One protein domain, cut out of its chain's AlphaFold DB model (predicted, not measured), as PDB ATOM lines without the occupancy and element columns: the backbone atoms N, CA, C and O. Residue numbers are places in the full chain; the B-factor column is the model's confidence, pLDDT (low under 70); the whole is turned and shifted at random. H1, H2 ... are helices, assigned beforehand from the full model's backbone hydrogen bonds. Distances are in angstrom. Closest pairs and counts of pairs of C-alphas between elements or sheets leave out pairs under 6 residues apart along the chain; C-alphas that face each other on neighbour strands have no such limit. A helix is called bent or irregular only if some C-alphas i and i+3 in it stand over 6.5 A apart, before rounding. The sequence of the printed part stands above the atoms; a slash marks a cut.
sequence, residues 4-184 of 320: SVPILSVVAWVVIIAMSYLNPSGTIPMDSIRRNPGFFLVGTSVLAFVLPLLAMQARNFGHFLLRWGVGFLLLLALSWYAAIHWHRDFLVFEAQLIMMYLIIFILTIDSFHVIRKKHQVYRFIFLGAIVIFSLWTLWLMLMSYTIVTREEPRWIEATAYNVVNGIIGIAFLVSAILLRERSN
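This is residues 4 to 184 of the 320 residues of an uncharacterized protein of Spirochaetes bacterium RIFOXYC1_FULL_54_7 (UniProt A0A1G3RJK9). Six roughly aligned helices form an elongated up-and-down bundle, each running against the one before: H4 is in the core, H1, H2 and H3 wrap round one side, and hairpin H5-H6 packs on through H6. The printed part has 181 residues, with H1 to H6 in chain order and no named strand; its class is all helix. It is compact, radius of gyration of the C-alphas 17.7 A, spanning 57 by 32 by 24 A.

H1, residues 4 to 21, and H2, residues 37 to 56, form a hairpin, the closest C-alphas being Pro 6 and Phe 49, 5.2 A. H4, residues 90 to 111, is the hub; it touches H6, residues 155 to 183, closest at C-alphas 103 and 172, 5.5 A, the same way at a shallow tilt of 21 degrees. H3, residues 61 to 85, touches H4, closest at C-alphas 83 and 90, 4.9 A, but is apart from H5, residues 118 to 148. Every O i to N i+4 pair is within hydrogen-bond range in H1, H3, H5 and H6; H2 has 15 of 16, H4 13 of 18.

H1 begins at C-alpha 4 (173.374, 200.858, 131.976); H5 is 43.9 A long; H6, 41.1 A, ends at C-alpha 183 (193.007, 193.003, 124.681). H4 is only just irregular: C-alphas 107 and 110 are 6.9 A apart.

The printed part has no cut; H1 to H2 is a long link. Residues 4 to 38, 41 and 153 have pLDDT under 70.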
ATOM      1  N   SER A   4     173.447 201.251 130.559       63.62
ATOM      2  CA  SER A   4     173.374 200.858 131.976       63.62
ATOM      3  C   SER A   4     174.252 201.724 132.879       63.62
ATOM      4  O   SER A   4     173.937 201.882 134.051       63.62
ATOM      5  N   VAL A   5     175.324 202.319 132.348       63.00
ATOM      6  CA  VAL A   5     176.241 203.158 133.135       63.00
ATOM      7  C   VAL A   5     175.676 204.557 133.409       63.00
ATOM      8  O   VAL A   5     175.701 204.967 134.566       63.00
ATOM      9  N   PRO A   6     175.073 205.263 132.432       65.44
ATOM     10  CA  PRO A   6     174.315 206.481 132.724       65.44
ATOM     11  C   PRO A   6     173.163 206.244 133.716       65.44
ATOM     12  O   PRO A   6     172.918 207.062 134.593       65.44
ATOM     13  N   ILE A   7     172.475 205.100 133.643       68.44
ATOM     14  CA  ILE A   7     171.433 204.763 134.629       68.44
ATOM     15  C   ILE A   7     172.037 204.628 136.033       68.44
ATOM     16  O   ILE A   7     171.472 205.138 136.997       68.44
ATOM     17  N   LEU A   8     173.207 203.996 136.150       64.62
ATOM     18  CA  LEU A   8     173.901 203.828 137.426       64.62
ATOM     19  C   LEU A   8     174.304 205.173 138.055       64.62
ATOM     20  O   LEU A   8     174.221 205.310 139.274       64.62
ATOM     21  N   SER A   9     174.686 206.176 137.248       62.34
ATOM     22  CA  SER A   9     174.984 207.519 137.770       62.34
ATOM     23  C   SER A   9     173.724 208.191 138.307       62.34
ATOM     24  O   SER A   9     173.757 208.724 139.410       62.34
ATOM     25  N   VAL A  10     172.596 208.103 137.596       67.44
ATOM     26  CA  VAL A  10     171.311 208.650 138.064       67.44
ATOM     27  C   VAL A  10     170.858 207.976 139.357       67.44
ATOM     28  O   VAL A  10     170.443 208.662 140.286       67.44
ATOM     29  N   VAL A  11     170.971 206.649 139.455       67.31
ATOM     30  CA  VAL A  11     170.619 205.911 140.679       67.31
ATOM     31  C   VAL A  11     171.505 206.337 141.849       67.31
ATOM     32  O   VAL A  11     170.977 206.607 142.925       67.31
ATOM     33  N   ALA A  12     172.821 206.467 141.647       64.31
ATOM     34  CA  ALA A  12     173.728 206.975 142.679       64.31
ATOM     35  C   ALA A  12     173.315 208.383 143.149       64.31
ATOM     36  O   ALA A  12     173.234 208.630 144.351       64.31
ATOM     37  N   TRP A  13     172.962 209.272 142.215       63.88
ATOM     38  CA  TRP A  13     172.455 210.612 142.520       63.88
ATOM     39  C   TRP A  13     171.156 210.581 143.336       63.88
ATOM     40  O   TRP A  13     171.065 211.253 144.361       63.88
ATOM     41  N   VAL A  14     170.169 209.777 142.932       67.88
ATOM     42  CA  VAL A  14     168.883 209.655 143.642       67.88
ATOM     43  C   VAL A  14     169.073 209.102 145.054       67.88
ATOM     44  O   VAL A  14     168.462 209.614 145.990       67.88
ATOM     45  N   VAL A  15     169.934 208.097 145.228       65.56
ATOM     46  CA  VAL A  15     170.223 207.508 146.544       65.56
ATOM     47  C   VAL A  15     170.855 208.541 147.472       65.56
ATOM     48  O   VAL A  15     170.407 208.683 148.605       65.56
ATOM     49  N   ILE A  16     171.830 209.319 146.998       61.06
ATOM     50  CA  ILE A  16     172.482 210.328 147.843       61.06
ATOM     51  C   ILE A  16     171.520 211.473 148.192       61.06
ATOM     52  O   ILE A  16     171.531 211.965 149.319       61.06
ATOM     53  N   ILE A  17     170.636 211.860 147.265       63.28
ATOM     54  CA  ILE A  17     169.562 212.819 147.552       63.28
ATOM     55  C   ILE A  17     168.625 212.255 148.626       63.28
ATOM     56  O   ILE A  17     168.319 212.942 149.594       63.28
ATOM     57  N   ALA A  18     168.192 211.001 148.508       65.31
ATOM     58  CA  ALA A  18     167.354 210.381 149.533       65.31
ATOM     59  C   ALA A  18     168.057 210.365 150.903       65.31
ATOM     60  O   ALA A  18     167.426 210.647 151.916       65.31
ATOM     61  N   MET A  19     169.368 210.115 150.937       60.66
ATOM     62  CA  MET A  19     170.157 210.125 152.172       60.66
ATOM     63  C   MET A  19     170.243 211.511 152.817       60.66
ATOM     64  O   MET A  19     170.135 211.604 154.035       60.66
ATOM     65  N   SER A  20     170.376 212.588 152.034       57.19
ATOM     66  CA  SER A  20     170.410 213.947 152.592       57.19
ATOM     67  C   SER A  20     169.066 214.379 153.193       57.19
ATOM     68  O   SER A  20     169.055 215.147 154.155       57.19
ATOM     69  N   TYR A  21     167.945 213.847 152.689       59.75
ATOM     70  CA  TYR A  21     166.606 214.064 153.260       59.75
ATOM     71  C   TYR A  21     166.269 213.137 154.435       59.75
ATOM     72  O   TYR A  21     165.462 213.508 155.284       59.75
ATOM     73  N   LEU A  22     166.866 211.943 154.495       59.03
ATOM     74  CA  LEU A  22     166.610 210.933 155.529       59.03
ATOM     75  C   LEU A  22     167.626 210.968 156.679       59.03
ATOM     76  O   LEU A  22     167.625 210.051 157.501       59.03
ATOM     77  N   ASN A  23     168.487 211.989 156.749       54.47
ATOM     78  CA  ASN A  23     169.498 212.103 157.796       54.47
ATOM     79  C   ASN A  23     168.836 212.123 159.198       54.47
ATOM     80  O   ASN A  23     168.158 213.095 159.547       54.47
ATOM     81  N   PRO A  24     169.035 211.076 160.022       50.03
ATOM     82  CA  PRO A  24     168.341 210.918 161.297       50.03
ATOM     83  C   PRO A  24     168.870 211.841 162.403       50.03
ATOM     84  O   PRO A  24     168.280 211.884 163.478       50.03
ATOM     85  N   SER A  25     169.950 212.601 162.167       53.62
ATOM     86  CA  SER A  25     170.501 213.525 163.166       53.62
ATOM     87  C   SER A  25     169.624 214.755 163.427       53.62
ATOM     88  O   SER A  25     169.959 215.557 164.296       53.62
ATOM     89  N   GLY A  26     168.530 214.961 162.678       49.16
ATOM     90  CA  GLY A  26     167.602 216.094 162.841       49.16
ATOM     91  C   GLY A  26     168.192 217.461 162.465       49.16
ATOM     92  O   GLY A  26     167.463 218.392 162.127       49.16
ATOM     93  N   THR A  27     169.518 217.570 162.433       50.19
ATOM     94  CA  THR A  27     170.281 218.611 161.762       50.19
ATOM     95  C   THR A  27     170.174 218.386 160.262       50.19
ATOM     96  O   THR A  27     171.006 217.725 159.643       50.19
ATOM     97  N   ILE A  28     169.123 218.940 159.654       49.75
ATOM     98  CA  ILE A  28     169.123 219.164 158.210       49.75
ATOM     99  C   ILE A  28     170.372 220.032 157.959       49.75
ATOM    100  O   ILE A  28     170.408 221.152 158.471       49.75
ATOM    101  N   PRO A  29     171.420 219.577 157.242       47.72
ATOM    102  CA  PRO A  29     172.694 220.311 157.140       47.72
ATOM    103  C   PRO A  29     172.593 221.614 156.318       47.72
ATOM    104  O   PRO A  29     173.568 222.070 155.734       47.72
ATOM    105  N   MET A  30     171.387 222.156 156.143       49.44
ATOM    106  CA  MET A  30     170.950 222.750 154.889       49.44
ATOM    107  C   MET A  30     169.860 223.820 155.084       49.44
ATOM    108  O   MET A  30     168.979 223.981 154.239       49.44
ATOM    109  N   ASP A  31     169.937 224.623 156.149       50.81
ATOM    110  CA  ASP A  31     169.093 225.826 156.280       50.81
ATOM    111  C   ASP A  31     169.321 226.833 155.131       50.81
ATOM    112  O   ASP A  31     168.389 227.509 154.693       50.81
ATOM    113  N   SER A  32     170.528 226.872 154.551       48.06
ATOM    114  CA  SER A  32     170.862 227.683 153.365       48.06
ATOM    115  C   SER A  32     170.262 227.148 152.057       48.06
ATOM    116  O   SER A  32     170.093 227.889 151.089       48.06
ATOM    117  N   ILE A  33     169.895 225.869 152.025       49.22
ATOM    118  CA  ILE A  33     169.416 225.162 150.835       49.22
ATOM    119  C   ILE A  33     167.889 225.246 150.683       49.22
ATOM    120  O   ILE A  33     167.359 225.007 149.600       49.22
ATOM    121  N   ARG A  34     167.171 225.692 151.718       52.28
ATOM    122  CA  ARG A  34     165.702 225.737 151.787       52.28
ATOM    123  C   ARG A  34     165.010 226.538 150.669       52.28
ATOM    124  O   ARG A  34     163.805 226.398 150.499       52.28
ATOM    125  N   ARG A  35     165.736 227.363 149.899       59.88
ATOM    126  CA  ARG A  35     165.151 228.185 148.822       59.88
ATOM    127  C   ARG A  35     165.110 227.528 147.435       59.88
ATOM    128  O   ARG A  35     164.242 227.941 146.680       59.88
ATOM    129  N   ASN A  36     165.979 226.562 147.080       59.62
ATOM    130  CA  ASN A  36     165.885 225.800 145.805       59.62
ATOM    131  C   ASN A  36     166.924 224.640 145.655       59.62
ATOM    132  O   ASN A  36     167.741 224.652 144.733       59.62
ATOM    133  N   PRO A  37     166.901 223.591 146.504       59.22
ATOM    134  CA  PRO A  37     167.812 222.434 146.392       59.22
ATOM    135  C   PRO A  37     167.557 221.608 145.136       59.22
ATOM    136  O   PRO A  37     168.473 221.133 144.466       59.22
ATOM    137  N   GLY A  38     166.266 221.385 144.873       65.69
ATOM    138  CA  GLY A  38     165.812 220.389 143.917       65.69
ATOM    139  C   GLY A  38     166.282 220.716 142.512       65.69
ATOM    140  O   GLY A  38     166.720 219.823 141.802       65.69
ATOM    141  N   PHE A  39     166.276 221.995 142.130       73.31
ATOM    142  CA  PHE A  39     166.642 222.386 140.775       73.31
ATOM    143  C   PHE A  39     168.129 222.174 140.479       73.31
ATOM    144  O   PHE A  39     168.460 221.643 139.422       73.31
ATOM    145  N   PHE A  40     169.026 222.528 141.409       75.69
ATOM    146  CA  PHE A  40     170.455 222.285 141.209       75.69
ATOM    147  C   PHE A  40     170.760 220.787 141.190       75.69
ATOM    148  O   PHE A  40     171.394 220.323 140.253       75.69
ATOM    149  N   LEU A  41     170.247 220.027 142.163       69.25
ATOM    150  CA  LEU A  41     170.489 218.584 142.272       69.25
ATOM    151  C   LEU A  41     169.933 217.805 141.074       69.25
ATOM    152  O   LEU A  41     170.604 216.929 140.528       69.25
ATOM    153  N   VAL A  42     168.714 218.129 140.636       76.12
ATOM    154  CA  VAL A  42     168.120 217.542 139.428       76.12
ATOM    155  C   VAL A  42     168.914 217.981 138.202       76.12
ATOM    156  O   VAL A  42     169.248 217.141 137.373       76.12
ATOM    157  N   GLY A  43     169.288 219.258 138.108       81.19
ATOM    158  CA  GLY A  43     170.101 219.791 137.017       81.19
ATOM    159  C   GLY A  43     171.450 219.085 136.884       81.19
ATOM    160  O   GLY A  43     171.794 218.629 135.797       81.19
ATOM    161  N   THR A  44     172.192 218.914 137.978       79.94
ATOM    162  CA  THR A  44     173.477 218.203 137.981       79.94
ATOM    163  C   THR A  44     173.319 216.717 137.698       79.94
ATOM    164  O   THR A  44     174.128 216.170 136.955       79.94
ATOM    165  N   SER A  45     172.267 216.069 138.208       74.75
ATOM    166  CA  SER A  45     171.960 214.663 137.897       74.75
ATOM    167  C   SER A  45     171.655 214.474 136.409       74.75
ATOM    168  O   SER A  45     172.182 213.567 135.764       74.75
ATOM    169  N   VAL A  46     170.839 215.367 135.839       82.50
ATOM    170  CA  VAL A  46     170.513 215.377 134.409       82.50
ATOM    171  C   VAL A  46     171.772 215.631 133.589       82.50
ATOM    172  O   VAL A  46     172.015 214.907 132.629       82.50
ATOM    173  N   LEU A  47     172.622 216.583 133.974       85.81
ATOM    174  CA  LEU A  47     173.898 216.826 133.296       85.81
ATOM    175  C   LEU A  47     174.837 215.616 133.388       85.81
ATOM    176  O   LEU A  47     175.422 215.228 132.379       85.81
ATOM    177  N   ALA A  48     174.930 214.967 134.550       80.44
ATOM    178  CA  ALA A  48     175.731 213.760 134.754       80.44
ATOM    179  C   ALA A  48     175.231 212.555 133.938       80.44
ATOM    180  O   ALA A  48     175.994 211.622 133.690       80.44
ATOM    181  N   PHE A  49     173.975 212.575 133.490       80.44
ATOM    182  CA  PHE A  49     173.413 211.594 132.564       80.44
ATOM    183  C   PHE A  49     173.604 211.999 131.096       80.44
ATOM    184  O   PHE A  49     174.062 211.210 130.268       80.44
ATOM    185  N   VAL A  50     173.275 213.248 130.767       86.69
ATOM    186  CA  VAL A  50     173.243 213.768 129.396       86.69
ATOM    187  C   VAL A  50     174.650 213.952 128.835       86.69
ATOM    188  O   VAL A  50     174.890 213.574 127.691       86.69
ATOM    189  N   LEU A  51     175.600 214.484 129.609       88.38
ATOM    190  CA  LEU A  51     176.953 214.766 129.115       88.38
ATOM    191  C   LEU A  51     177.685 213.491 128.662       88.38
ATOM    192  O   LEU A  51     178.206 213.490 127.541       88.38
ATOM    193  N   PRO A  52     177.683 212.378 129.426       83.50
ATOM    194  CA  PRO A  52     178.254 211.134 128.927       83.50
ATOM    195  C   PRO A  52     177.516 210.567 127.713       83.50
ATOM    196  O   PRO A  52     178.167 210.086 126.788       83.50
ATOM    197  N   LEU A  53     176.182 210.664 127.655       85.62
ATOM    198  CA  LEU A  53     175.419 210.225 126.480       85.62
ATOM    199  C   LEU A  53     175.786 211.025 125.223       85.62
ATOM    200  O   LEU A  53     176.005 210.441 124.162       85.62
ATOM    201  N   LEU A  54     175.919 212.348 125.340       88.12
ATOM    202  CA  LEU A  54     176.357 213.223 124.248       88.12
ATOM    203  C   LEU A  54     177.793 212.923 123.806       88.12
ATOM    204  O   LEU A  54     178.107 213.003 122.610       88.12
ATOM    205  N   ALA A  55     178.670 212.563 124.748       88.06
ATOM    206  CA  ALA A  55     180.013 212.094 124.432       88.06
ATOM    207  C   ALA A  55     179.951 210.779 123.639       88.06
ATOM    208  O   ALA A  55     180.555 210.690 122.572       88.06
ATOM    209  N   MET A  56     179.150 209.803 124.081       85.44
ATOM    210  CA  MET A  56     178.983 208.505 123.409       85.44
ATOM    211  C   MET A  56     178.390 208.597 121.993       85.44
ATOM    212  O   MET A  56     178.578 207.680 121.198       85.44
ATOM    213  N   GLN A  57     177.704 209.691 121.649       88.56
ATOM    214  CA  GLN A  57     177.205 209.950 120.292       88.56
ATOM    215  C   GLN A  57     178.281 210.463 119.316       88.56
ATOM    216  O   GLN A  57     178.006 210.644 118.127       88.56
ATOM    217  N   ALA A  58     179.499 210.750 119.781       88.06
ATOM    218  CA  ALA A  58     180.566 211.222 118.908       88.06
ATOM    219  C   ALA A  58     181.003 210.129 117.914       88.06
ATOM    220  O   ALA A  58     181.333 209.013 118.302       88.06
ATOM    221  N   ARG A  59     181.066 210.476 116.621       86.31
ATOM    222  CA  ARG A  59     181.515 209.559 115.550       86.31
ATOM    223  C   ARG A  59     183.030 209.340 115.531       86.31
ATOM    224  O   ARG A  59     183.498 208.303 115.081       86.31
ATOM    225  N   ASN A  60     183.790 210.318 116.023       90.31
ATOM    226  CA  ASN A  60     185.250 210.340 115.977       90.31
ATOM    227  C   ASN A  60     185.831 210.375 117.390       90.31
ATOM    228  O   ASN A  60     185.332 211.111 118.243       90.31
ATOM    229  N   PHE A  61     186.944 209.669 117.605       87.50
ATOM    230  CA  PHE A  61     187.588 209.566 118.920       87.50
ATOM    231  C   PHE A  61     188.004 210.925 119.502       87.50
ATOM    232  O   PHE A  61     187.778 211.184 120.678       87.50
ATOM    233  N   GLY A  62     188.531 211.841 118.680       91.00
ATOM    234  CA  GLY A  62     188.887 213.189 119.146       91.00
ATOM    235  C   GLY A  62     187.677 213.993 119.640       91.00
ATOM    236  O   GLY A  62     187.742 214.636 120.682       91.00
ATOM    237  N   HIS A  63     186.539 213.893 118.944       91.56
ATOM    238  CA  HIS A  63     185.296 214.543 119.375       91.56
ATOM    239  C   HIS A  63     184.725 213.892 120.637       91.56
ATOM    240  O   HIS A  63     184.176 214.592 121.485       91.56
ATOM    241  N   PHE A  64     184.870 212.570 120.770       91.94
ATOM    242  CA  PHE A  64     184.529 211.853 121.994       91.94
ATOM    243  C   PHE A  64     185.357 212.372 123.168       91.94
ATOM    244  O   PHE A  64     184.770 212.810 124.149       91.94
ATOM    245  N   LEU A  65     186.689 212.409 123.042       92.00
ATOM    246  CA  LEU A  65     187.585 212.907 124.090       92.00
ATOM    247  C   LEU A  65     187.288 214.356 124.469       92.00
ATOM    248  O   LEU A  65     187.269 214.674 125.653       92.00
ATOM    249  N   LEU A  66     187.013 215.222 123.489       94.00
ATOM    250  CA  LEU A  66     186.669 216.617 123.753       94.00
ATOM    251  C   LEU A  66     185.360 216.729 124.546       94.00
ATOM    252  O   LEU A  66     185.332 217.371 125.590       94.00
ATOM    253  N   ARG A  67     184.279 216.085 124.085       92.88
ATOM    254  CA  ARG A  67     182.972 216.126 124.771       92.88
ATOM    255  C   ARG A  67     183.030 215.472 126.147       92.88
ATOM    256  O   ARG A  67     182.474 216.008 127.100       92.88
ATOM    257  N   TRP A  68     183.713 214.334 126.243       92.56
ATOM    258  CA  TRP A  68     183.944 213.617 127.492       92.56
ATOM    259  C   TRP A  68     184.734 214.488 128.471       92.56
ATOM    260  O   TRP A  68     184.291 214.669 129.599       92.56
ATOM    261  N   GLY A  69     185.837 215.097 128.027       92.69
ATOM    262  CA  GLY A  69     186.701 215.935 128.858       92.69
ATOM    263  C   GLY A  69     186.018 217.220 129.318       92.69
ATOM    264  O   GLY A  69     186.047 217.531 130.503       92.69
ATOM    265  N   VAL A  70     185.335 217.933 128.417       94.44
ATOM    266  CA  VAL A  70     184.559 219.133 128.773       94.44
ATOM    267  C   VAL A  70     183.437 218.781 129.750       94.44
ATOM    268  O   VAL A  70     183.268 219.466 130.755       94.44
ATOM    269  N   GLY A  71     182.696 217.698 129.495       91.44
ATOM    270  CA  GLY A  71     181.634 217.251 130.394       91.44
ATOM    271  C   GLY A  71     182.159 216.846 131.773       91.44
ATOM    272  O   GLY A  71     181.567 217.209 132.784       91.44
ATOM    273  N   PHE A  72     183.294 216.144 131.814       91.56
ATOM    274  CA  PHE A  72     183.981 215.764 133.047       91.56
ATOM    275  C   PHE A  72     184.406 216.996 133.858       91.56
ATOM    276  O   PHE A  72     184.041 217.116 135.025       91.56
ATOM    277  N   LEU A  73     185.106 217.946 133.229       94.19
ATOM    278  CA  LEU A  73     185.562 219.180 133.878       94.19
ATOM    279  C   LEU A  73     184.397 220.045 134.372       94.19
ATOM    280  O   LEU A  73     184.483 220.618 135.455       94.19
ATOM    281  N   LEU A  74     183.299 220.115 133.613       92.94
ATOM    282  CA  LEU A  74     182.098 220.834 134.029       92.94
ATOM    283  C   LEU A  74     181.496 220.224 135.299       92.94
ATOM    284  O   LEU A  74     181.168 220.954 136.231       92.94
ATOM    285  N   LEU A  75     181.362 218.897 135.359       88.62
ATOM    286  CA  LEU A  75     180.806 218.244 136.541       88.62
ATOM    287  C   LEU A  75     181.747 218.327 137.747       88.62
ATOM    288  O   LEU A  75     181.261 218.517 138.859       88.62
ATOM    289  N   LEU A  76     183.066 218.269 137.540       90.00
ATOM    290  CA  LEU A  76     184.041 218.558 138.595       90.00
ATOM    291  C   LEU A  76     183.868 219.977 139.141       90.00
ATOM    292  O   LEU A  76     183.748 220.158 140.352       90.00
ATOM    293  N   ALA A  77     183.789 220.978 138.262       91.50
ATOM    294  CA  ALA A  77     183.591 222.367 138.663       91.50
ATOM    295  C   ALA A  77     182.272 222.562 139.430       91.50
ATOM    296  O   ALA A  77     182.246 223.269 140.436       91.50
ATOM    297  N   LEU A  78     181.189 221.899 139.004       88.94
ATOM    298  CA  LEU A  78     179.901 221.921 139.703       88.94
ATOM    299  C   LEU A  78     179.976 221.240 141.078       88.94
ATOM    300  O   LEU A  78     179.390 221.748 142.031       88.94
ATOM    301  N   SER A  79     180.721 220.139 141.195       86.94
ATOM    302  CA  SER A  79     180.974 219.440 142.462       86.94
ATOM    303  C   SER A  79     181.731 220.330 143.452       86.94
ATOM    304  O   SER A  79     181.348 220.438 144.615       86.94
ATOM    305  N   TRP A  80     182.765 221.030 142.979       89.31
ATOM    306  CA  TRP A  80     183.531 221.998 143.769       89.31
ATOM    307  C   TRP A  80     182.699 223.213 144.171       89.31
ATOM    308  O   TRP A  80     182.708 223.618 145.334       89.31
ATOM    309  N   TYR A  81     181.938 223.772 143.231       89.06
ATOM    310  CA  TYR A  81     181.017 224.870 143.508       89.06
ATOM    311  C   TYR A  81     180.023 224.486 144.612       89.06
ATOM    312  O   TYR A  81     179.844 225.245 145.570       89.06
ATOM    313  N   ALA A  82     179.449 223.283 144.514       82.94
ATOM    314  CA  ALA A  82     178.536 222.727 145.502       82.94
ATOM    315  C   ALA A  82     179.200 222.509 146.868       82.94
ATOM    316  O   ALA A  82     178.599 222.793 147.906       82.94
ATOM    317  N   ALA A  83     180.455 222.059 146.876       83.50
ATOM    318  CA  ALA A  83     181.218 221.863 148.101       83.50
ATOM    319  C   ALA A  83     181.462 223.168 148.866       83.50
ATOM    320  O   ALA A  83     181.329 223.195 150.088       83.50
ATOM    321  N   ILE A  84     181.777 224.246 148.142       86.12
ATOM    322  CA  ILE A  84     182.057 225.569 148.717       86.12
ATOM    323  C   ILE A  84     180.783 226.230 149.256       86.12
ATOM    324  O   ILE A  84     180.809 226.818 150.333       86.12
ATOM    325  N   HIS A  85     179.677 226.159 148.509       81.94
ATOM    326  CA  HIS A  85     178.478 226.953 148.809       81.94
ATOM    327  C   HIS A  85     177.433 226.218 149.646       81.94
ATOM    328  O   HIS A  85     176.606 226.865 150.290       81.94
ATOM    329  N   TRP A  86     177.438 224.883 149.631       75.44
ATOM    330  CA  TRP A  86     176.406 224.089 150.290       75.44
ATOM    331  C   TRP A  86     176.965 223.114 151.308       75.44
ATOM    332  O   TRP A  86     176.623 223.218 152.483       75.44
ATOM    333  N   HIS A  87     177.780 222.146 150.879       75.62
ATOM    334  CA  HIS A  87     178.253 221.108 151.793       75.62
ATOM    335  C   HIS A  87     179.515 220.397 151.301       75.62
ATOM    336  O   HIS A  87     179.549 219.868 150.196       75.62
ATOM    337  N   ARG A  88     180.527 220.258 152.161       76.38
ATOM    338  CA  ARG A  88     181.803 219.594 151.823       76.38
ATOM    339  C   ARG A  88     181.666 218.164 151.285       76.38
ATOM    340  O   ARG A  88     182.521 217.720 150.529       76.38
ATOM    341  N   ASP A  89     180.595 217.453 151.644       71.56
ATOM    342  CA  ASP A  89     180.362 216.079 151.176       71.56
ATOM    343  C   ASP A  89     180.110 216.018 149.661       71.56
ATOM    344  O   ASP A  89     180.235 214.952 149.068       71.56
ATOM    345  N   PHE A  90     179.871 217.155 148.992       76.69
ATOM    346  CA  PHE A  90     179.900 217.206 147.532       76.69
ATOM    347  C   PHE A  90     181.276 216.826 146.942       76.69
ATOM    348  O   PHE A  90     181.330 216.373 145.807       76.69
ATOM    349  N   LEU A  91     182.383 216.894 147.694       79.19
ATOM    350  CA  LEU A  91     183.694 216.393 147.237       79.19
ATOM    351  C   LEU A  91     183.756 214.863 147.144       79.19
ATOM    352  O   LEU A  91     184.536 214.310 146.379       79.19
ATOM    353  N   VAL A  92     182.910 214.150 147.882       77.62
ATOM    354  CA  VAL A  92     182.820 212.687 147.789       77.62
ATOM    355  C   VAL A  92     182.300 212.258 146.408       77.62
ATOM    356  O   VAL A  92     182.696 211.213 145.882       77.62
ATOM    357  N   PHE A  93     181.473 213.095 145.777       75.75
ATOM    358  CA  PHE A  93     180.972 212.858 144.425       75.75
ATOM    359  C   PHE A  93     182.069 212.950 143.371       75.75
ATOM    360  O   PHE A  93     181.966 212.276 142.353       75.75
ATOM    361  N   GLU A  94     183.124 213.732 143.598       82.75
ATOM    362  CA  GLU A  94     184.244 213.838 142.662       82.75
ATOM    363  C   GLU A  94     184.903 212.469 142.449       82.75
ATOM    364  O   GLU A  94     185.075 212.032 141.310       82.75
ATOM    365  N   ALA A  95     185.165 211.731 143.531       82.31
ATOM    366  CA  ALA A  95     185.735 210.389 143.450       82.31
ATOM    367  C   ALA A  95     184.815 209.407 142.701       82.31
ATOM    368  O   ALA A  95     185.273 208.635 141.855       82.31
ATOM    369  N   GLN A  96     183.505 209.456 142.965       85.81
ATOM    370  CA  GLN A  96     182.520 208.625 142.264       85.81
ATOM    371  C   GLN A  96     182.424 208.992 140.779       85.81
ATOM    372  O   GLN A  96     182.354 208.111 139.921       85.81
ATOM    373  N   LEU A  97     182.465 210.286 140.462       85.44
ATOM    374  CA  LEU A  97     182.380 210.808 139.107       85.44
ATOM    375  C   LEU A  97     183.593 210.410 138.269       85.44
ATOM    376  O   LEU A  97     183.417 209.979 137.129       85.44
ATOM    377  N   ILE A  98     184.795 210.474 138.846       88.69
ATOM    378  CA  ILE A  98     186.029 209.967 138.231       88.69
ATOM    379  C   ILE A  98     185.855 208.499 137.842       88.69
ATOM    380  O   ILE A  98     186.047 208.144 136.677       88.69
ATOM    381  N   MET A  99     185.425 207.653 138.781       90.06
ATOM    382  CA  MET A  99     185.235 206.226 138.512       90.06
ATOM    383  C   MET A  99     184.189 205.995 137.422       90.06
ATOM    384  O   MET A  99     184.453 205.270 136.464       90.06
ATOM    385  N   MET A 100     183.038 206.662 137.498       87.62
ATOM    386  CA  MET A 100     181.979 206.547 136.494       87.62
ATOM    387  C   MET A 100     182.447 206.956 135.095       87.62
ATOM    388  O   MET A 100     182.190 206.246 134.121       87.62
ATOM    389  N   TYR A 101     183.179 208.060 134.973       88.50
ATOM    390  CA  TYR A 101     183.712 208.518 133.692       88.50
ATOM    391  C   TYR A 101     184.750 207.553 133.114       88.50
ATOM    392  O   TYR A 101     184.757 207.327 131.900       88.50
ATOM    393  N   LEU A 102     185.572 206.932 133.966       91.31
ATOM    394  CA  LEU A 102     186.503 205.885 133.551       91.31
ATOM    395  C   LEU A 102     185.779 204.610 133.099       91.31
ATOM    396  O   LEU A 102     186.162 204.036 132.080       91.31
ATOM    397  N   ILE A 103     184.704 204.190 133.781       91.31
ATOM    398  CA  ILE A 103     183.856 203.067 133.336       91.31
ATOM    399  C   ILE A 103     183.341 203.337 131.919       91.31
ATOM    400  O   ILE A 103     183.483 202.500 131.026       91.31
ATOM    401  N   ILE A 104     182.764 204.521 131.691       88.56
ATOM    402  CA  ILE A 104     182.215 204.907 130.383       88.56
ATOM    403  C   ILE A 104     183.314 204.926 129.323       88.56
ATOM    404  O   ILE A 104     183.109 204.415 128.220       88.56
ATOM    405  N   PHE A 105     184.484 205.471 129.657       90.69
ATOM    406  CA  PHE A 105     185.644 205.476 128.776       90.69
ATOM    407  C   PHE A 105     186.042 204.052 128.362       90.69
ATOM    408  O   PHE A 105     186.086 203.757 127.167       90.69
ATOM    409  N   ILE A 106     186.235 203.148 129.330       92.00
ATOM    410  CA  ILE A 106     186.629 201.751 129.093       92.00
ATOM    411  C   ILE A 106     185.594 201.012 128.234       92.00
ATOM    412  O   ILE A 106     185.954 200.273 127.320       92.00
ATOM    413  N   LEU A 107     184.300 201.214 128.483       88.62
ATOM    414  CA  LEU A 107     183.253 200.537 127.714       88.62
ATOM    415  C   LEU A 107     183.096 201.084 126.292       88.62
ATOM    416  O   LEU A 107     182.656 200.346 125.408       88.62
ATOM    417  N   THR A 108     183.434 202.355 126.069       86.62
ATOM    418  CA  THR A 108     183.209 203.036 124.784       86.62
ATOM    419  C   THR A 108     184.430 202.992 123.874       86.62
ATOM    420  O   THR A 108     184.258 203.044 122.657       86.62
ATOM    421  N   ILE A 109     185.644 202.842 124.420       87.25
ATOM    422  CA  ILE A 109     186.896 202.893 123.646       87.25
ATOM    423  C   ILE A 109     186.890 201.952 122.433       87.25
ATOM    424  O   ILE A 109     187.378 202.312 121.365       87.25
ATOM    425  N   ASP A 110     186.240 200.798 122.566       83.12
ATOM    426  CA  ASP A 110     186.172 199.785 121.517       83.12
ATOM    427  C   ASP A 110     185.301 200.166 120.317       83.12
ATOM    428  O   ASP A 110     185.524 199.699 119.203       83.12
ATOM    429  N   SER A 111     184.362 201.096 120.503       83.44
ATOM    430  CA  SER A 111     183.573 201.635 119.389       83.44
ATOM    431  C   SER A 111     184.428 202.472 118.425       83.44
ATOM    432  O   SER A 111     184.011 202.725 117.294       83.44
ATOM    433  N   PHE A 112     185.635 202.882 118.832       80.94
ATOM    434  CA  PHE A 112     186.541 203.669 118.005       80.94
ATOM    435  C   PHE A 112     187.609 202.776 117.358       80.94
ATOM    436  O   PHE A 112     188.595 202.380 117.976       80.94
ATOM    437  N   HIS A 113     187.484 202.538 116.051       73.69
ATOM    438  CA  HIS A 113     188.443 201.761 115.245       73.69
ATOM    439  C   HIS A 113     189.788 202.486 114.992       73.69
ATOM    440  O   HIS A 113     190.559 202.105 114.117       73.69
ATOM    441  N   VAL A 114     190.085 203.546 115.747       74.12
ATOM    442  CA  VAL A 114     191.225 204.450 115.514       74.12
ATOM    443  C   VAL A 114     192.540 203.878 116.063       74.12
ATOM    444  O   VAL A 114     193.629 204.232 115.608       74.12
ATOM    445  N   ILE A 115     192.469 202.971 117.038       76.31
ATOM    446  CA  ILE A 115     193.648 202.493 117.765       76.31
ATOM    447  C   ILE A 115     194.377 201.425 116.937       76.31
ATOM    448  O   ILE A 115     193.977 200.267 116.903       76.31
ATOM    449  N   ARG A 116     195.488 201.799 116.284       74.94
ATOM    450  CA  ARG A 116     196.292 200.881 115.445       74.94
ATOM    451  C   ARG A 116     196.881 199.688 116.209       74.94
ATOM    452  O   ARG A 116     197.057 198.633 115.614       74.94
ATOM    453  N   LYS A 117     197.207 199.860 117.493       80.44
ATOM    454  CA  LYS A 117     197.791 198.828 118.369       80.44
ATOM    455  C   LYS A 117     196.845 198.514 119.534       80.44
ATOM    456  O   LYS A 117     197.201 198.752 120.688       80.44
ATOM    457  N   LYS A 118     195.628 198.038 119.223       83.25
ATOM    458  CA  LYS A 118     194.547 197.809 120.206       83.25
ATOM    459  C   LYS A 118     195.022 197.022 121.429       83.25
ATOM    460  O   LYS A 118     194.906 197.535 122.535       83.25
ATOM    461  N   HIS A 119     195.646 195.859 121.221       82.06
ATOM    462  CA  HIS A 119     196.181 195.002 122.290       82.06
ATOM    463  C   HIS A 119     197.068 195.774 123.286       82.06
ATOM    464  O   HIS A 119     196.781 195.797 124.483       82.06
ATOM    465  N   GLN A 120     198.115 196.454 122.799       84.75
ATOM    466  CA  GLN A 120     199.067 197.152 123.671       84.75
ATOM    467  C   GLN A 120     198.380 198.268 124.460       84.75
ATOM    468  O   GLN A 120     198.567 198.384 125.669       84.75
ATOM    469  N   VAL A 121     197.546 199.065 123.787       88.50
ATOM    470  CA  VAL A 121     196.827 200.178 124.418       88.50
ATOM    471  C   VAL A 121     195.841 199.665 125.468       88.50
ATOM    472  O   VAL A 121     195.817 200.187 126.578       88.50
ATOM    473  N   TYR A 122     195.072 198.617 125.168       90.56
ATOM    474  CA  TYR A 122     194.106 198.052 126.113       90.56
ATOM    475  C   TYR A 122     194.798 197.433 127.324       90.56
ATOM    476  O   TYR A 122     194.318 197.609 128.439       90.56
ATOM    477  N   ARG A 123     195.958 196.792 127.137       87.56
ATOM    478  CA  ARG A 123     196.772 196.274 128.241       87.56
ATOM    479  C   ARG A 123     197.257 197.389 129.168       87.56
ATOM    480  O   ARG A 123     197.160 197.242 130.385       87.56
ATOM    481  N   PHE A 124     197.733 198.511 128.624       91.50
ATOM    482  CA  PHE A 124     198.126 199.664 129.443       91.50
ATOM    483  C   PHE A 124     196.939 200.286 130.176       91.50
ATOM    484  O   PHE A 124     197.051 200.589 131.361       91.50
ATOM    485  N   ILE A 125     195.792 200.432 129.508       93.12
ATOM    486  CA  ILE A 125     194.575 200.953 130.139       93.12
ATOM    487  C   ILE A 125     194.092 200.001 131.238       93.12
ATOM    488  O   ILE A 125     193.713 200.466 132.305       93.12
ATOM    489  N   PHE A 126     194.154 198.684 131.024       92.94
ATOM    490  CA  PHE A 126     193.823 197.688 132.041       92.94
ATOM    491  C   PHE A 126     194.741 197.802 133.264       92.94
ATOM    492  O   PHE A 126     194.251 197.890 134.386       92.94
ATOM    493  N   LEU A 127     196.061 197.863 133.067       92.94
ATOM    494  CA  LEU A 127     197.015 198.056 134.164       92.94
ATOM    495  C   LEU A 127     196.749 199.365 134.920       92.94
ATOM    496  O   LEU A 127     196.685 199.363 136.148       92.94
ATOM    497  N   GLY A 128     196.524 200.461 134.191       94.00
ATOM    498  CA  GLY A 128     196.133 201.743 134.776       94.00
ATOM    499  C   GLY A 128     194.829 201.646 135.567       94.00
ATOM    500  O   GLY A 128     194.743 202.177 136.670       94.00
ATOM    501  N   ALA A 129     193.842 200.905 135.060       93.94
ATOM    502  CA  ALA A 129     192.579 200.673 135.744       93.94
ATOM    503  C   ALA A 129     192.781 199.933 137.075       93.94
ATOM    504  O   ALA A 129     192.227 200.357 138.084       93.94
ATOM    505  N   ILE A 130     193.619 198.893 137.122       94.25
ATOM    506  CA  ILE A 130     193.928 198.177 138.372       94.25
ATOM    507  C   ILE A 130     194.593 199.103 139.400       94.25
ATOM    508  O   ILE A 130     194.209 199.095 140.572       94.25
ATOM    509  N   VAL A 131     195.543 199.942 138.974       95.75
ATOM    510  CA  VAL A 131     196.194 200.926 139.857       95.75
ATOM    511  C   VAL A 131     195.175 201.928 140.402       95.75
ATOM    512  O   VAL A 131     195.108 202.131 141.614       95.75
ATOM    513  N   ILE A 132     194.338 202.506 139.536       93.88
ATOM    514  CA  ILE A 132     193.292 203.457 139.935       93.88
ATOM    515  C   ILE A 132     192.297 202.804 140.899       93.88
ATOM    516  O   ILE A 132     191.973 203.392 141.927       93.88
ATOM    517  N   PHE A 133     191.853 201.577 140.619       94.44
ATOM    518  CA  PHE A 133     190.950 200.837 141.500       94.44
ATOM    519  C   PHE A 133     191.562 200.599 142.885       94.44
ATOM    520  O   PHE A 133     190.874 200.724 143.897       94.44
ATOM    521  N   SER A 134     192.860 200.301 142.936       94.12
ATOM    522  CA  SER A 134     193.590 200.084 144.188       94.12
ATOM    523  C   SER A 134     193.669 201.371 145.014       94.12
ATOM    524  O   SER A 134     193.363 201.359 146.205       94.12
ATOM    525  N   LEU A 135     194.002 202.497 144.372       92.88
ATOM    526  CA  LEU A 135     194.027 203.821 145.006       92.88
ATOM    527  C   LEU A 135     192.640 204.247 145.498       92.88
ATOM    528  O   LEU A 135     192.500 204.744 146.613       92.88
ATOM    529  N   TRP A 136     191.606 204.016 144.692       92.50
ATOM    530  CA  TRP A 136     190.229 204.332 145.056       92.50
ATOM    531  C   TRP A 136     189.728 203.460 146.217       92.50
ATOM    532  O   TRP A 136     189.105 203.972 147.143       92.50
ATOM    533  N   THR A 137     190.074 202.170 146.241       91.06
ATOM    534  CA  THR A 137     189.753 201.272 147.364       91.06
ATOM    535  C   THR A 137     190.469 201.707 148.643       91.06
ATOM    536  O   THR A 137     189.858 201.734 149.711       91.06
ATOM    537  N   LEU A 138     191.742 202.110 148.550       91.38
ATOM    538  CA  LEU A 138     192.476 202.686 149.678       91.38
ATOM    539  C   LEU A 138     191.786 203.946 150.210       91.38
ATOM    540  O   LEU A 138     191.582 204.075 151.415       91.38
ATOM    541  N   TRP A 139     191.370 204.840 149.316       89.44
ATOM    542  CA  TRP A 139     190.613 206.029 149.689       89.44
ATOM    543  C   TRP A 139     189.280 205.682 150.371       89.44
ATOM    544  O   TRP A 139     188.969 206.259 151.410       89.44
ATOM    545  N   LEU A 140     188.529 204.692 149.874       87.88
ATOM    546  CA  LEU A 140     187.303 204.222 150.532       87.88
ATOM    547  C   LEU A 140     187.552 203.674 151.937       87.88
ATOM    548  O   LEU A 140     186.740 203.922 152.830       87.88
ATOM    549  N   MET A 141     188.650 202.944 152.144       86.75
ATOM    550  CA  MET A 141     189.030 202.448 153.469       86.75
ATOM    551  C   MET A 141     189.332 203.607 154.422       86.75
ATOM    552  O   MET A 141     188.831 203.611 155.545       86.75
ATOM    553  N   LEU A 142     190.077 204.621 153.965       86.81
ATOM    554  CA  LEU A 142     190.359 205.825 154.752       86.81
ATOM    555  C   LEU A 142     189.074 206.584 155.095       86.81
ATOM    556  O   LEU A 142     188.853 206.921 156.254       86.81
ATOM    557  N   MET A 143     188.188 206.791 154.118       83.75
ATOM    558  CA  MET A 143     186.902 207.451 154.350       83.75
ATOM    559  C   MET A 143     186.035 206.660 155.333       83.75
ATOM    560  O   MET A 143     185.518 207.235 156.290       83.75
ATOM    561  N   SER A 144     185.936 205.340 155.164       81.38
ATOM    562  CA  SER A 144     185.188 204.465 156.076       81.38
ATOM    563  C   SER A 144     185.730 204.545 157.500       81.38
ATOM    564  O   SER A 144     184.952 204.710 158.436       81.38
ATOM    565  N   TYR A 145     187.056 204.512 157.662       82.00
ATOM    566  CA  TYR A 145     187.701 204.703 158.959       82.00
ATOM    567  C   TYR A 145     187.324 206.055 159.575       82.00
ATOM    568  O   TYR A 145     186.845 206.091 160.705       82.00
ATOM    569  N   THR A 146     187.430 207.152 158.813       81.56
ATOM    570  CA  THR A 146     187.090 208.489 159.332       81.56
ATOM    571  C   THR A 146     185.625 208.626 159.739       81.56
ATOM    572  O   THR A 146     185.332 209.379 160.662       81.56
ATOM    573  N   ILE A 147     184.702 207.911 159.083       76.50
ATOM    574  CA  ILE A 147     183.277 207.910 159.439       76.50
ATOM    575  C   ILE A 147     183.041 207.136 160.740       76.50
ATOM    576  O   ILE A 147     182.286 207.604 161.590       76.50
ATOM    577  N   VAL A 148     183.692 205.981 160.910       76.38
ATOM    578  CA  VAL A 148     183.565 205.150 162.119       76.38
ATOM    579  C   VAL A 148     184.143 205.857 163.349       76.38
ATOM    580  O   VAL A 148     183.608 205.702 164.439       76.38
ATOM    581  N   THR A 149     185.195 206.665 163.186       78.06
ATOM    582  CA  THR A 149     185.838 207.400 164.290       78.06
ATOM    583  C   THR A 149     185.190 208.750 164.620       78.06
ATOM    584  O   THR A 149     185.751 209.507 165.410       78.06
ATOM    585  N   ARG A 150     184.057 209.116 164.002       77.38
ATOM    586  CA  ARG A 150     183.343 210.362 164.334       77.38
ATOM    587  C   ARG A 150     182.619 210.250 165.675       77.38
ATOM    588  O   ARG A 150     182.113 209.190 166.023       77.38
ATOM    589  N   GLU A 151     182.501 211.384 166.362       74.50
ATOM    590  CA  GLU A 151     181.748 211.509 167.622       74.50
ATOM    591  C   GLU A 151     180.256 211.163 167.451       74.50
ATOM    592  O   GLU A 151     179.658 210.562 168.337       74.50
ATOM    593  N   GLU A 152     179.674 211.458 166.280       72.56
ATOM    594  CA  GLU A 152     178.307 211.076 165.903       72.56
ATOM    595  C   GLU A 152     178.330 210.096 164.712       72.56
ATOM    596  O   GLU A 152     178.383 210.524 163.549       72.56
ATOM    597  N   PRO A 153     178.319 208.772 164.953       65.38
ATOM    598  CA  PRO A 153     178.385 207.783 163.885       65.38
ATOM    599  C   PRO A 153     177.087 207.755 163.067       65.38
ATOM    600  O   PRO A 153     176.032 207.302 163.517       65.38
ATOM    601  N   ARG A 154     177.175 208.193 161.809       74.69
ATOM    602  CA  ARG A 154     176.062 208.183 160.847       74.69
ATOM    603  C   ARG A 154     176.040 206.883 160.047       74.69
ATOM    604  O   ARG A 154     176.404 206.836 158.875       74.69
ATOM    605  N   TRP A 155     175.638 205.803 160.705       74.06
ATOM    606  CA  TRP A 155     175.709 204.446 160.153       74.06
ATOM    607  C   TRP A 155     174.871 204.254 158.878       74.06
ATOM    608  O   TRP A 155     175.372 203.655 157.935       74.06
ATOM    609  N   ILE A 156     173.657 204.820 158.789       74.75
ATOM    610  CA  ILE A 156     172.826 204.740 157.567       74.75
ATOM    611  C   ILE A 156     173.528 205.417 156.384       74.75
ATOM    612  O   ILE A 156     173.584 204.851 155.289       74.75
ATOM    613  N   GLU A 157     174.097 206.606 156.613       70.25
ATOM    614  CA  GLU A 157     174.838 207.341 155.586       70.25
ATOM    615  C   GLU A 157     176.048 206.528 155.108       70.25
ATOM    616  O   GLU A 157     176.254 206.336 153.910       70.25
ATOM    617  N   ALA A 158     176.801 205.964 156.052       76.31
ATOM    618  CA  ALA A 158     177.949 205.115 155.761       76.31
ATOM    619  C   ALA A 158     177.561 203.857 154.967       76.31
ATOM    620  O   ALA A 158     178.238 203.497 154.002       76.31
ATOM    621  N   THR A 159     176.470 203.186 155.345       78.62
ATOM    622  CA  THR A 159     176.007 201.966 154.676       78.62
ATOM    623  C   THR A 159     175.614 202.249 153.236       78.62
ATOM    624  O   THR A 159     176.129 201.590 152.334       78.62
ATOM    625  N   ALA A 160     174.743 203.228 152.985       77.38
ATOM    626  CA  ALA A 160     174.308 203.495 151.618       77.38
ATOM    627  C   ALA A 160     175.442 204.085 150.758       77.38
ATOM    628  O   ALA A 160     175.572 203.706 149.593       77.38
ATOM    629  N   TYR A 161     176.349 204.875 151.344       79.56
ATOM    630  CA  TYR A 161     177.593 205.284 150.690       79.56
ATOM    631  C   TYR A 161     178.431 204.077 150.244       79.56
ATOM    632  O   TYR A 161     178.831 203.984 149.080       79.56
ATOM    633  N   ASN A 162     178.672 203.121 151.139       84.06
ATOM    634  CA  ASN A 162     179.461 201.930 150.835       84.06
ATOM    635  C   ASN A 162     178.778 201.018 149.812       84.06
ATOM    636  O   ASN A 162     179.462 200.457 148.960       84.06
ATOM    637  N   VAL A 163     177.446 200.908 149.836       85.44
ATOM    638  CA  VAL A 163     176.686 200.155 148.826       85.44
ATOM    639  C   VAL A 163     176.854 200.784 147.443       85.44
ATOM    640  O   VAL A 163     177.221 200.084 146.500       85.44
ATOM    641  N   VAL A 164     176.647 202.100 147.312       84.12
ATOM    642  CA  VAL A 164     176.787 202.806 146.025       84.12
ATOM    643  C   VAL A 164     178.206 202.666 145.482       84.12
ATOM    644  O   VAL A 164     178.387 202.288 144.323       84.12
ATOM    645  N   ASN A 165     179.219 202.898 146.320       88.12
ATOM    646  CA  ASN A 165     180.601 202.707 145.903       88.12
ATOM    647  C   ASN A 165     180.879 201.248 145.548       88.12
ATOM    648  O   ASN A 165     181.434 200.998 144.489       88.12
ATOM    649  N   GLY A 166     180.435 200.278 146.346       89.88
ATOM    650  CA  GLY A 166     180.586 198.855 146.036       89.88
ATOM    651  C   GLY A 166     180.064 198.504 144.641       89.88
ATOM    652  O   GLY A 166     180.765 197.854 143.868       89.88
ATOM    653  N   ILE A 167     178.887 199.017 144.268       89.62
ATOM    654  CA  ILE A 167     178.317 198.835 142.926       89.62
ATOM    655  C   ILE A 167     179.206 199.482 141.850       89.62
ATOM    656  O   ILE A 167     179.499 198.838 140.841       89.62
ATOM    657  N   ILE A 168     179.667 200.722 142.053       90.38
ATOM    658  CA  ILE A 168     180.581 201.413 141.121       90.38
ATOM    659  C   ILE A 168     181.893 200.629 140.967       90.38
ATOM    660  O   ILE A 168     182.363 200.421 139.848       90.38
ATOM    661  N   GLY A 169     182.462 200.145 142.070       92.81
ATOM    662  CA  GLY A 169     183.689 199.357 142.092       92.81
ATOM    663  C   GLY A 169     183.545 198.036 141.338       92.81
ATOM    664  O   GLY A 169     184.392 197.710 140.506       92.81
ATOM    665  N   ILE A 170     182.440 197.311 141.550       92.94
ATOM    666  CA  ILE A 170     182.117 196.092 140.794       92.94
ATOM    667  C   ILE A 170     181.966 196.412 139.305       92.94
ATOM    668  O   ILE A 170     182.561 195.735 138.467       92.94
ATOM    669  N   ALA A 171     181.215 197.461 138.953       91.31
ATOM    670  CA  ALA A 171     181.028 197.868 137.563       91.31
ATOM    671  C   ALA A 171     182.360 198.233 136.884       91.31
ATOM    672  O   ALA A 171     182.582 197.885 135.719       91.31
ATOM    673  N   PHE A 172     183.267 198.884 137.613       94.06
ATOM    674  CA  PHE A 172     184.613 199.195 137.148       94.06
ATOM    675  C   PHE A 172     185.462 197.941 136.927       94.06
ATOM    676  O   PHE A 172     186.035 197.788 135.848       94.06
ATOM    677  N   LEU A 173     185.483 197.011 137.885       94.38
ATOM    678  CA  LEU A 173     186.200 195.739 137.751       94.38
ATOM    679  C   LEU A 173     185.688 194.913 136.570       94.38
ATOM    680  O   LEU A 173     186.488 194.459 135.755       94.38
ATOM    681  N   VAL A 174     184.368 194.769 136.428       93.75
ATOM    682  CA  VAL A 174     183.758 194.074 135.284       93.75
ATOM    683  C   VAL A 174     184.177 194.738 133.974       93.75
ATOM    684  O   VAL A 174     184.571 194.057 133.031       93.75
ATOM    685  N   SER A 175     184.165 196.071 133.916       92.19
ATOM    686  CA  SER A 175     184.588 196.809 132.720       92.19
ATOM    687  C   SER A 175     186.072 196.594 132.403       92.19
ATOM    688  O   SER A 175     186.424 196.411 131.239       92.19
ATOM    689  N   ALA A 176     186.939 196.556 133.418       93.56
ATOM    690  CA  ALA A 176     188.361 196.265 133.257       93.56
ATOM    691  C   ALA A 176     188.614 194.814 132.806       93.56
ATOM    692  O   ALA A 176     189.454 194.586 131.937       93.56
ATOM    693  N   ILE A 177     187.869 193.836 133.331       91.31
ATOM    694  CA  ILE A 177     187.941 192.432 132.892       91.31
ATOM    695  C   ILE A 177     187.528 192.314 131.424       91.31
ATOM    696  O   ILE A 177     188.264 191.732 130.631       91.31
ATOM    697  N   LEU A 178     186.414 192.940 131.031       90.62
ATOM    698  CA  LEU A 178     185.983 192.973 129.631       90.62
ATOM    699  C   LEU A 178     187.036 193.627 128.727       90.62
ATOM    700  O   LEU A 178     187.268 193.165 127.614       90.62
ATOM    701  N   LEU A 179     187.700 194.688 129.194       90.50
ATOM    702  CA  LEU A 179     188.797 195.311 128.457       90.50
ATOM    703  C   LEU A 179     189.986 194.358 128.293       90.50
ATOM    704  O   LEU A 179     190.561 194.295 127.209       90.50
ATOM    705  N   ARG A 180     190.337 193.602 129.341       89.62
ATOM    706  CA  ARG A 180     191.381 192.574 129.281       89.62
ATOM    707  C   ARG A 180     191.018 191.487 128.275       89.62
ATOM    708  O   ARG A 180     191.840 191.160 127.430       89.62
ATOM    709  N   GLU A 181     189.791 190.978 128.302       86.31
ATOM    710  CA  GLU A 181     189.342 189.967 127.338       86.31
ATOM    711  C   GLU A 181     189.392 190.464 125.891       86.31
ATOM    712  O   GLU A 181     189.718 189.687 124.997       86.31
ATOM    713  N   ARG A 182     189.103 191.753 125.668       83.50
ATOM    714  CA  ARG A 182     189.224 192.421 124.362       83.50
ATOM    715  C   ARG A 182     190.659 192.787 123.990       83.50
ATOM    716  O   ARG A 182     190.916 193.122 122.839       83.50
ATOM    717  N   SER A 183     191.582 192.796 124.952       85.12
ATOM    718  CA  SER A 183     193.007 193.003 124.681       85.12
ATOM    719  C   SER A 183     193.657 191.761 124.080       85.12
ATOM    720  O   SER A 183     194.702 191.888 123.442       85.12
ATOM    721  N   ASN A 184     193.023 190.594 124.253       86.06
ATOM    722  CA  ASN A 184     193.483 189.360 123.650       86.06
ATOM    723  C   ASN A 184     193.394 189.456 122.130       86.06
ATOM    724  O   ASN A 184     192.424 189.955 121.560       86.06
TER     725      ASN A 184